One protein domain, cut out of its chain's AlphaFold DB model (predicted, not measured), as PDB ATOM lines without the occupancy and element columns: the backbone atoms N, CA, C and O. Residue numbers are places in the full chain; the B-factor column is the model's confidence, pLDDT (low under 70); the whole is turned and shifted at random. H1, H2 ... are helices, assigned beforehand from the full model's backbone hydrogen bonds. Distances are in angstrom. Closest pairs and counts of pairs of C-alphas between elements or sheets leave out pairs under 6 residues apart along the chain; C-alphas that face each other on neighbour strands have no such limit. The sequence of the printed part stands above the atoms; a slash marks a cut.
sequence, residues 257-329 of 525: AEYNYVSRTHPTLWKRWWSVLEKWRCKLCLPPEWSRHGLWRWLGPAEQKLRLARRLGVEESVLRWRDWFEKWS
ATOM      1  N   ALA A 257      -7.399   2.464 -47.769       89.62
ATOM      2  CA  ALA A 257      -6.235   1.731 -48.251       89.62
ATOM      3  C   ALA A 257      -5.688   2.368 -49.536       89.62
ATOM      4  O   ALA A 257      -4.501   2.664 -49.596       89.62
ATOM      5  N   GLU A 258      -6.548   2.690 -50.510       91.31
ATOM      6  CA  GLU A 258      -6.139   3.413 -51.726       91.31
ATOM      7  C   GLU A 258      -5.446   4.742 -51.399       91.31
ATOM      8  O   GLU A 258      -4.409   5.046 -51.976       91.31
ATOM      9  N   TYR A 259      -5.951   5.516 -50.434       92.69
ATOM     10  CA  TYR A 259      -5.283   6.757 -50.022       92.69
ATOM     11  C   TYR A 259      -3.906   6.516 -49.405       92.69
ATOM     12  O   TYR A 259      -2.992   7.301 -49.645       92.69
ATOM     13  N   ASN A 260      -3.748   5.446 -48.619       91.62
ATOM     14  CA  ASN A 260      -2.448   5.060 -48.077       91.62
ATOM     15  C   ASN A 260      -1.471   4.657 -49.191       91.62
ATOM     16  O   ASN A 260      -0.301   5.023 -49.137       91.62
ATOM     17  N   TYR A 261      -1.944   3.965 -50.228       91.56
ATOM     18  CA  TYR A 261      -1.117   3.664 -51.394       91.56
ATOM     19  C   TYR A 261      -0.708   4.938 -52.130       91.56
ATOM     20  O   TYR A 261       0.484   5.152 -52.336       91.56
ATOM     21  N   VAL A 262      -1.661   5.817 -52.451       94.56
ATOM     22  CA  VAL A 262      -1.385   7.093 -53.132       94.56
ATOM     23  C   VAL A 262      -0.416   7.959 -52.323       94.56
ATOM     24  O   VAL A 262       0.482   8.560 -52.904       94.56
ATOM     25  N   SER A 263      -0.540   8.016 -50.993       95.00
ATOM     26  CA  SER A 263       0.369   8.815 -50.159       95.00
ATOM     27  C   SER A 263       1.809   8.308 -50.173       95.00
ATOM     28  O   SER A 263       2.733   9.111 -50.045       95.00
ATOM     29  N   ARG A 264       2.001   6.996 -50.356       93.88
ATOM     30  CA  ARG A 264       3.316   6.350 -50.423       93.88
ATOM     31  C   ARG A 264       3.924   6.407 -51.819       93.88
ATOM     32  O   ARG A 264       5.111   6.684 -51.936       93.88
ATOM     33  N   THR A 265       3.136   6.147 -52.862       94.31
ATOM     34  CA  THR A 265       3.638   6.070 -54.244       94.31
ATOM     35  C   THR A 265       3.659   7.426 -54.945       94.31
ATOM     36  O   THR A 265       4.528   7.670 -55.772       94.31
ATOM     37  N   HIS A 266       2.750   8.334 -54.582       96.31
ATOM     38  CA  HIS A 266       2.589   9.654 -55.197       96.31
ATOM     39  C   HIS A 266       2.540  10.775 -54.141       96.31
ATOM     40  O   HIS A 266       1.552  11.521 -54.055       96.31
ATOM     41  N   PRO A 267       3.606  10.951 -53.335       97.19
ATOM     42  CA  PRO A 267       3.602  11.865 -52.193       97.19
ATOM     43  C   PRO A 267       3.315  13.319 -52.588       97.19
ATOM     44  O   PRO A 267       2.651  14.034 -51.842       97.19
ATOM     45  N   THR A 268       3.744  13.764 -53.772       97.56
ATOM     46  CA  THR A 268       3.493  15.130 -54.263       97.56
ATOM     47  C   THR A 268       2.007  15.384 -54.535       97.56
ATOM     48  O   THR A 268       1.456  16.389 -54.075       97.56
ATOM     49  N   LEU A 269       1.332  14.458 -55.230       96.81
ATOM     50  CA  LEU A 269      -0.109  14.546 -55.505       96.81
ATOM     51  C   LEU A 269      -0.915  14.474 -54.207       96.81
ATOM     52  O   LEU A 269      -1.845  15.262 -53.995       96.81
ATOM     53  N   TRP A 270      -0.516  13.568 -53.310       97.19
ATOM     54  CA  TRP A 270      -1.147  13.424 -52.008       97.19
ATOM     55  C   TRP A 270      -0.966  14.665 -51.135       97.19
ATOM     56  O   TRP A 270      -1.943  15.150 -50.574       97.19
ATOM     57  N   LYS A 271       0.241  15.238 -51.063       97.81
ATOM     58  CA  LYS A 271       0.533  16.450 -50.279       97.81
ATOM     59  C   LYS A 271      -0.321  17.633 -50.730       97.81
ATOM     60  O   LYS A 271      -0.853  18.354 -49.885       97.81
ATOM     61  N   ARG A 272      -0.507  17.803 -52.044       97.25
ATOM     62  CA  ARG A 272      -1.395  18.836 -52.598       97.25
ATOM     63  C   ARG A 272      -2.830  18.663 -52.100       97.25
ATOM     64  O   ARG A 272      -3.442  19.631 -51.656       97.25
ATOM     65  N   TRP A 273      -3.355  17.438 -52.132       97.44
ATOM     66  CA  TRP A 273      -4.700  17.150 -51.628       97.44
ATOM     67  C   TRP A 273      -4.810  17.304 -50.105       97.44
ATOM     68  O   TRP A 273      -5.739  17.934 -49.601       97.44
ATOM     69  N   TRP A 274      -3.827  16.793 -49.370       97.62
ATOM     70  CA  TRP A 274      -3.756  16.879 -47.915       97.62
ATOM     71  C   TRP A 274      -3.777  18.330 -47.423       97.62
ATOM     72  O   TRP A 274      -4.483  18.648 -46.469       97.62
ATOM     73  N   SER A 275      -3.082  19.234 -48.119       97.88
ATOM     74  CA  SER A 275      -3.106  20.667 -47.809       97.88
ATOM     75  C   SER A 275      -4.511  21.269 -47.906       97.88
ATOM     76  O   SER A 275      -4.862  22.131 -47.101       97.88
ATOM     77  N   VAL A 276      -5.325  20.824 -48.868       97.81
ATOM     78  CA  VAL A 276      -6.719  21.272 -49.000       97.81
ATOM     79  C   VAL A 276      -7.557  20.754 -47.834       97.81
ATOM     80  O   VAL A 276      -8.310  21.524 -47.238       97.81
ATOM     81  N   LEU A 277      -7.407  19.473 -47.482       97.75
ATOM     82  CA  LEU A 277      -8.112  18.887 -46.343       97.75
ATOM     83  C   LEU A 277      -7.788  19.626 -45.045       97.75
ATOM     84  O   LEU A 277      -8.708  20.032 -44.344       97.75
ATOM     85  N   GLU A 278      -6.512  19.875 -44.755       97.94
ATOM     86  CA  GLU A 278      -6.115  20.562 -43.524       97.94
ATOM     87  C   GLU A 278      -6.567  22.023 -43.485       97.94
ATOM     88  O   GLU A 278      -7.074  22.475 -42.458       97.94
ATOM     89  N   LYS A 279      -6.494  22.745 -44.612       97.56
ATOM     90  CA  LYS A 279      -7.040  24.107 -44.718       97.56
ATOM     91  C   LYS A 279      -8.523  24.141 -44.337       97.56
ATOM     92  O   LYS A 279      -8.940  24.967 -43.523       97.56
ATOM     93  N   TRP A 280      -9.318  23.229 -44.895       97.06
ATOM     94  CA  TRP A 280     -10.749  23.150 -44.605       97.06
ATOM     95  C   TRP A 280     -11.039  22.635 -43.200       97.06
ATOM     96  O   TRP A 280     -11.909  23.180 -42.526       97.06
ATOM     97  N   ARG A 281     -10.283  21.653 -42.708       96.88
ATOM     98  CA  ARG A 281     -10.404  21.163 -41.335       96.88
ATOM     99  C   ARG A 281     -10.223  22.302 -40.330       96.88
ATOM    100  O   ARG A 281     -11.052  22.454 -39.433       96.88
ATOM    101  N   CYS A 282      -9.187  23.124 -40.514       96.56
ATOM    102  CA  CYS A 282      -8.935  24.304 -39.687       96.56
ATOM    103  C   CYS A 282     -10.065  25.335 -39.808       96.56
ATOM    104  O   CYS A 282     -10.606  25.750 -38.785       96.56
ATOM    105  N   LYS A 283     -10.488  25.682 -41.036       95.38
ATOM    106  CA  LYS A 283     -11.608  26.615 -41.292       95.38
ATOM    107  C   LYS A 283     -12.897  26.197 -40.576       95.38
ATOM    108  O   LYS A 283     -13.620  27.038 -40.052       95.38
ATOM    109  N   LEU A 284     -13.193  24.901 -40.563       94.38
ATOM    110  CA  LEU A 284     -14.414  24.344 -39.977       94.38
ATOM    111  C   LEU A 284     -14.283  24.059 -38.471       94.38
ATOM    112  O   LEU A 284     -15.285  23.775 -37.816       94.38
ATOM    113  N   CYS A 285     -13.071  24.170 -37.916       94.75
ATOM    114  CA  CYS A 285     -12.709  23.769 -36.554       94.75
ATOM    115  C   CYS A 285     -13.069  22.303 -36.258       94.75
ATOM    116  O   CYS A 285     -13.681  21.993 -35.237       94.75
ATOM    117  N   LEU A 286     -12.716  21.411 -37.183       94.94
ATOM    118  CA  LEU A 286     -12.961  19.974 -37.070       94.94
ATOM    119  C   LEU A 286     -11.732  19.234 -36.512       94.94
ATOM    120  O   LEU A 286     -10.593  19.689 -36.685       94.94
ATOM    121  N   PRO A 287     -11.940  18.084 -35.849       95.62
ATOM    122  CA  PRO A 287     -10.851  17.343 -35.227       95.62
ATOM    123  C   PRO A 287      -9.953  16.668 -36.289       95.62
ATOM    124  O   PRO A 287     -10.408  16.446 -37.418       95.62
ATOM    125  N   PRO A 288      -8.677  16.354 -35.987       96.56
ATOM    126  CA  PRO A 288      -7.726  15.749 -36.936       96.56
ATOM    127  C   PRO A 288      -8.225  14.462 -37.609       96.56
ATOM    128  O   PRO A 288      -7.901  14.187 -38.769       96.56
ATOM    129  N   GLU A 289      -9.058  13.692 -36.911       95.56
ATOM    130  CA  GLU A 289      -9.722  12.477 -37.385       95.56
ATOM    131  C   GLU A 289     -10.560  12.746 -38.633       95.56
ATOM    132  O   GLU A 289     -10.708  11.859 -39.478       95.56
ATOM    133  N   TRP A 290     -11.067  13.974 -38.788       95.75
ATOM    134  CA  TRP A 290     -11.849  14.355 -39.950       95.75
ATOM    135  C   TRP A 290     -11.069  14.182 -41.250       95.75
ATOM    136  O   TRP A 290     -11.590  13.563 -42.183       95.75
ATOM    137  N   SER A 291      -9.812  14.640 -41.271       95.50
ATOM    138  CA  SER A 291      -8.873  14.449 -42.381       95.50
ATOM    139  C   SER A 291      -8.293  13.034 -42.389       95.50
ATOM    140  O   SER A 291      -8.420  12.323 -43.388       95.50
ATOM    141  N   ARG A 292      -7.694  12.604 -41.266       93.56
ATOM    142  CA  ARG A 292      -6.883  11.372 -41.154       93.56
ATOM    143  C   ARG A 292      -7.676  10.092 -41.401       93.56
ATOM    144  O   ARG A 292      -7.205   9.210 -42.108       93.56
ATOM    145  N   HIS A 293      -8.890  10.010 -40.863       93.75
ATOM    146  CA  HIS A 293      -9.747   8.825 -40.976       93.75
ATOM    147  C   HIS A 293     -10.825   8.982 -42.059       93.75
ATOM    148  O   HIS A 293     -11.709   8.136 -42.223       93.75
ATOM    149  N   GLY A 294     -10.754  10.060 -42.845       94.44
ATOM    150  CA  GLY A 294     -11.620  10.270 -43.997       94.44
ATOM    151  C   GLY A 294     -13.087  10.512 -43.652       94.44
ATOM    152  O   GLY A 294     -13.949  10.083 -44.428       94.44
ATOM    153  N   LEU A 295     -13.392  11.182 -42.529       95.25
ATOM    154  CA  LEU A 295     -14.764  11.620 -42.219       95.25
ATOM    155  C   LEU A 295     -15.236  12.730 -43.172       95.25
ATOM    156  O   LEU A 295     -16.442  12.874 -43.371       95.25
ATOM    157  N   TRP A 296     -14.311  13.456 -43.817       95.19
ATOM    158  CA  TRP A 296     -14.602  14.413 -44.896       95.19
ATOM    159  C   TRP A 296     -15.329  13.789 -46.094       95.19
ATOM    160  O   TRP A 296     -16.010  14.487 -46.842       95.19
ATOM    161  N   ARG A 297     -15.253  12.459 -46.264       95.38
ATOM    162  CA  ARG A 297     -15.928  11.730 -47.350       95.38
ATOM    163  C   ARG A 297     -17.449  11.700 -47.222       95.38
ATOM    164  O   ARG A 297     -18.106  11.141 -48.099       95.38
ATOM    165  N   TRP A 298     -18.017  12.292 -46.179       93.88
ATOM    166  CA  TRP A 298     -19.450  12.520 -46.034       93.88
ATOM    167  C   TRP A 298     -19.671  13.949 -45.562       93.88
ATOM    168  O   TRP A 298     -19.103  14.362 -44.548       93.88
ATOM    169  N   LEU A 299     -20.524  14.683 -46.269       91.50
ATOM    170  CA  LEU A 299     -20.982  15.984 -45.822       91.50
ATOM    171  C   LEU A 299     -21.851  15.771 -44.577       91.50
ATOM    172  O   LEU A 299     -21.414  16.060 -43.466       91.50
ATOM    173  N   GLY A 300     -23.022  15.153 -44.722       86.56
ATOM    174  CA  GLY A 300     -23.951  14.954 -43.608       86.56
ATOM    175  C   GLY A 300     -23.507  13.904 -42.571       86.56
ATOM    176  O   GLY A 300     -22.509  13.198 -42.761       86.56
ATOM    177  N   PRO A 301     -24.270  13.751 -41.473       87.62
ATOM    178  CA  PRO A 301     -24.086  12.715 -40.460       87.62
ATOM    179  C   PRO A 301     -24.616  11.362 -40.968       87.62
ATOM    180  O   PRO A 301     -25.581  10.812 -40.450       87.62
ATOM    181  N   ALA A 302     -24.020  10.836 -42.041       88.38
ATOM    182  CA  ALA A 302     -24.371   9.514 -42.554       88.38
ATOM    183  C   ALA A 302     -24.087   8.428 -41.502       88.38
ATOM    184  O   ALA A 302     -23.097   8.527 -40.779       88.38
ATOM    185  N   GLU A 303     -24.879   7.354 -41.476       89.12
ATOM    186  CA  GLU A 303     -24.730   6.274 -40.486       89.12
ATOM    187  C   GLU A 303     -23.305   5.701 -40.452       89.12
ATOM    188  O   GLU A 303     -22.725   5.507 -39.387       89.12
ATOM    189  N   GLN A 304     -22.672   5.515 -41.618       89.81
ATOM    190  CA  GLN A 304     -21.284   5.045 -41.674       89.81
ATOM    191  C   GLN A 304     -20.293   6.055 -41.069       89.81
ATOM    192  O   GLN A 304     -19.320   5.648 -40.436       89.81
ATOM    193  N   LYS A 305     -20.539   7.362 -41.249       93.00
ATOM    194  CA  LYS A 305     -19.729   8.438 -40.658       93.00
ATOM    195  C   LYS A 305     -19.899   8.453 -39.141       93.00
ATOM    196  O   LYS A 305     -18.899   8.516 -38.440       93.00
ATOM    197  N   LEU A 306     -21.134   8.344 -38.646       93.06
ATOM    198  CA  LEU A 306     -21.442   8.305 -37.212       93.06
ATOM    199  C   LEU A 306     -20.852   7.068 -36.536       93.06
ATOM    200  O   LEU A 306     -20.241   7.183 -35.479       93.06
ATOM    201  N   ARG A 307     -20.971   5.888 -37.155       93.00
ATOM    202  CA  ARG A 307     -20.363   4.650 -36.646       93.00
ATOM    203  C   ARG A 307     -18.847   4.779 -36.515       93.00
ATOM    204  O   ARG A 307     -18.284   4.370 -35.504       93.00
ATOM    205  N   LEU A 308     -18.187   5.343 -37.529       92.25
ATOM    206  CA  LEU A 308     -16.744   5.577 -37.485       92.25
ATOM    207  C   LEU A 308     -16.383   6.644 -36.444       92.25
ATOM    208  O   LEU A 308     -15.457   6.442 -35.671       92.25
ATOM    209  N   ALA A 309     -17.133   7.743 -36.379       94.56
ATOM    210  CA  ALA A 309     -16.894   8.817 -35.421       94.56
ATOM    211  C   ALA A 309     -17.065   8.359 -33.962       94.56
ATOM    212  O   ALA A 309     -16.257   8.750 -33.128       94.56
ATOM    213  N   ARG A 310     -18.038   7.481 -33.675       95.50
ATOM    214  CA  ARG A 310     -18.212   6.825 -32.367       95.50
ATOM    215  C   ARG A 310     -16.984   6.019 -31.961       95.50
ATOM    216  O   ARG A 310     -16.459   6.211 -30.874       95.50
ATOM    217  N   ARG A 311     -16.474   5.179 -32.867       94.88
ATOM    218  CA  ARG A 311     -15.249   4.391 -32.629       94.88
ATOM    219  C   ARG A 311     -14.012   5.259 -32.390       94.88
ATOM    220  O   ARG A 311     -13.086   4.815 -31.731       94.88
ATOM    221  N   LEU A 312     -13.998   6.465 -32.950       94.62
ATOM    222  CA  LEU A 312     -12.901   7.421 -32.830       94.62
ATOM    223  C   LEU A 312     -13.102   8.440 -31.691       94.62
ATOM    224  O   LEU A 312     -12.252   9.304 -31.520       94.62
ATOM    225  N   GLY A 313     -14.218   8.394 -30.952       95.12
ATOM    226  CA  GLY A 313     -14.512   9.346 -29.871       95.12
ATOM    227  C   GLY A 313     -14.795  10.785 -30.331       95.12
ATOM    228  O   GLY A 313     -14.652  11.719 -29.550       95.12
ATOM    229  N   VAL A 314     -15.187  10.995 -31.594       95.12
ATOM    230  CA  VAL A 314     -15.395  12.334 -32.194       95.12
ATOM    231  C   VAL A 314     -16.812  12.548 -32.732       95.12
ATOM    232  O   VAL A 314     -17.036  13.414 -33.582       95.12
ATOM    233  N   GLU A 315     -17.788  11.768 -32.268       94.00
ATOM    234  CA  GLU A 315     -19.180  11.840 -32.742       94.00
ATOM    235  C   GLU A 315     -19.807  13.231 -32.588       94.00
ATOM    236  O   GLU A 315     -20.475  13.710 -33.506       94.00
ATOM    237  N   GLU A 316     -19.481  13.936 -31.505       91.00
ATOM    238  CA  GLU A 316     -19.985  15.280 -31.219       91.00
ATOM    239  C   GLU A 316     -19.588  16.289 -32.310       91.00
ATOM    240  O   GLU A 316     -20.342  17.193 -32.670       91.00
ATOM    241  N   SER A 317     -18.414  16.116 -32.929       88.06
ATOM    242  CA  SER A 317     -17.995  16.950 -34.067       88.06
ATOM    243  C   SER A 317     -18.848  16.724 -35.322       88.06
ATOM    244  O   SER A 317     -19.010  17.625 -36.145       88.06
ATOM    245  N   VAL A 318     -19.414  15.525 -35.475       87.25
ATOM    246  CA  VAL A 318     -20.277  15.163 -36.602       87.25
ATOM    247  C   VAL A 318     -21.710  15.633 -36.361       87.25
ATOM    248  O   VAL A 318     -22.347  16.117 -37.299       87.25
ATOM    249  N   LEU A 319     -22.201  15.515 -35.123       88.56
ATOM    250  CA  LEU A 319     -23.555  15.909 -34.727       88.56
ATOM    251  C   LEU A 319     -23.751  17.429 -34.711       88.56
ATOM    252  O   LEU A 319     -24.824  17.900 -35.097       88.56
ATOM    253  N   ARG A 320     -22.705  18.208 -34.403       91.19
ATOM    254  CA  ARG A 320     -22.685  19.682 -34.510       91.19
ATOM    255  C   ARG A 320     -22.593  20.184 -35.953       91.19
ATOM    256  O   ARG A 320     -21.815  21.074 -36.288       91.19
ATOM    257  N   TRP A 321     -23.405  19.609 -36.839       91.69
ATOM    258  CA  TRP A 321     -23.412  19.951 -38.259       91.69
ATOM    259  C   TRP A 321     -23.776  21.403 -38.528       91.69
ATOM    260  O   TRP A 321     -23.217  21.998 -39.441       91.69
ATOM    261  N   ARG A 322     -24.648  22.003 -37.713       91.69
ATOM    262  CA  ARG A 322     -25.025  23.414 -37.861       91.69
ATOM    263  C   ARG A 322     -23.801  24.328 -37.778       91.69
ATOM    264  O   ARG A 322     -23.629  25.171 -38.652       91.69
ATOM    265  N   ASP A 323     -22.926  24.094 -36.803       91.75
ATOM    266  CA  ASP A 323     -21.761  24.938 -36.522       91.75
ATOM    267  C   ASP A 323     -20.774  24.958 -37.684       91.75
ATOM    268  O   ASP A 323     -20.300  26.014 -38.108       91.75
ATOM    269  N   TRP A 324     -20.448  23.787 -38.231       89.50
ATOM    270  CA  TRP A 324     -19.500  23.728 -39.333       89.50
ATOM    271  C   TRP A 324     -20.159  24.027 -40.685       89.50
ATOM    272  O   TRP A 324     -19.478  24.566 -41.550       89.50
ATOM    273  N   PHE A 325     -21.467  23.810 -40.876       92.94
ATOM    274  CA  PHE A 325     -22.189  24.359 -42.036       92.94
ATOM    275  C   PHE A 325     -22.193  25.897 -42.014       92.94
ATOM    276  O   PHE A 325     -22.039  26.510 -43.067       92.94
ATOM    277  N   GLU A 326     -22.312  26.529 -40.843       92.56
ATOM    278  CA  GLU A 326     -22.206  27.988 -40.687       92.56
ATOM    279  C   GLU A 326     -20.847  28.519 -41.157       92.56
ATOM    280  O   GLU A 326     -20.757  29.541 -41.837       92.56
ATOM    281  N   LYS A 327     -19.776  27.788 -40.831       92.81
ATOM    282  CA  LYS A 327     -18.405  28.101 -41.261       92.81
ATOM    283  C   LYS A 327     -18.146  27.749 -42.727       92.81
ATOM    284  O   LYS A 327     -17.296  28.369 -43.366       92.81
ATOM    285  N   TRP A 328     -18.854  26.753 -43.258       93.56
ATOM    286  CA  TRP A 328     -18.801  26.377 -44.671       93.56
ATOM    287  C   TRP A 328     -19.516  27.407 -45.549       93.56
ATOM    288  O   TRP A 328     -19.080  27.653 -46.672       93.56
ATOM    289  N   SER A 329     -20.592  28.001 -45.030       92.38
ATOM    290  CA  SER A 329     -21.458  28.905 -45.771       92.38
ATOM    291  C   SER A 329     -20.773  30.216 -46.150       92.38
ATOM    292  O   SER A 329     -20.285  30.968 -45.306       92.38
TER     293      SER A 329
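This is residues 257 to 329 of the 525 residues of the protein "Phosphoadenosine phosphosulfate reductase" of Pyrodictium sp (UniProt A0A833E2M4). Picture a lopsided arch: the long helix H2 is its beam, H1 turns back from one end of the beam at a corner, and H4, H5 and H6 follow one another along the opposite leg, with H6 meeting the other end of the beam. Between the two legs the chain folds back and the short H3 packs on H2, near the middle of the whole, while residues 264 to 269 stick out at the H1 corner. The printed part has 73 residues, with six named helices in the order H1 to H6 and no named strand; the class is all helix. It is compact, with a radius of gyration of the C-alphas of 12.8 A and spans of 36 by 26 by 16 A.

Start at H1, residues 257 to 265, and go on to H2, residues 267 to 284: they touch only at the corner by their link, where the closest C-alphas, those of Ser 263 and Trp 270, are 5.2 A apart. Their lines stand at a steep tilt of 56 degrees, opposite ways. H2 is the hub, touching three helices. With its residues 274 to 281 alone it touches H3, residues 289 to 292; the closest C-alphas are those of Leu 277 and Ser 291, 6.0 A apart. Next look at H4, residues 303 to 311, which is only just apart from H3, 8.3 A at the closest. H4 touches H5, residues 315 to 319, closest at the C-alphas of Ala 309 and Glu 315, 4.6 A apart. H5 and H6, residues 321 to 328, meet only through their link. H6 touches H2 at residues 283 to 284 alone, with the C-alphas of Leu 284 and Trp 324 closest at 5.2 A; they run opposite ways at 67 degrees, only just a steep tilt. H1 and H6 are apart, and so are H4 and H6. In H1, H4, H5 and H6 every O i to N i+4 pair is within hydrogen-bond range, in H2 13 of 14, and H3 is too short for such a pair.

Find C-alpha 257 at (-6.235, 1.731, -48.251); from there H1 runs 12.3 A to C-alpha 265. H2 begins at C-alpha 267, (3.602, 11.865, -52.193), and runs 25.1 A to C-alpha 284. H3 measures 4.8 A, H4 12.5 A and H5 6.3 A. H6 runs 10.2 A to C-alpha 328 at (-18.801, 26.377, -44.671).

The two C-alphas farthest apart are those of Thr 265 and Arg 322, at 37.3 A. The printed part has no cut and no long link; the link from H3 to H4 is short, with 10 residues, and the others are tight. The mean pLDDT of the printed part is 93.9, and no printed residue is under 70.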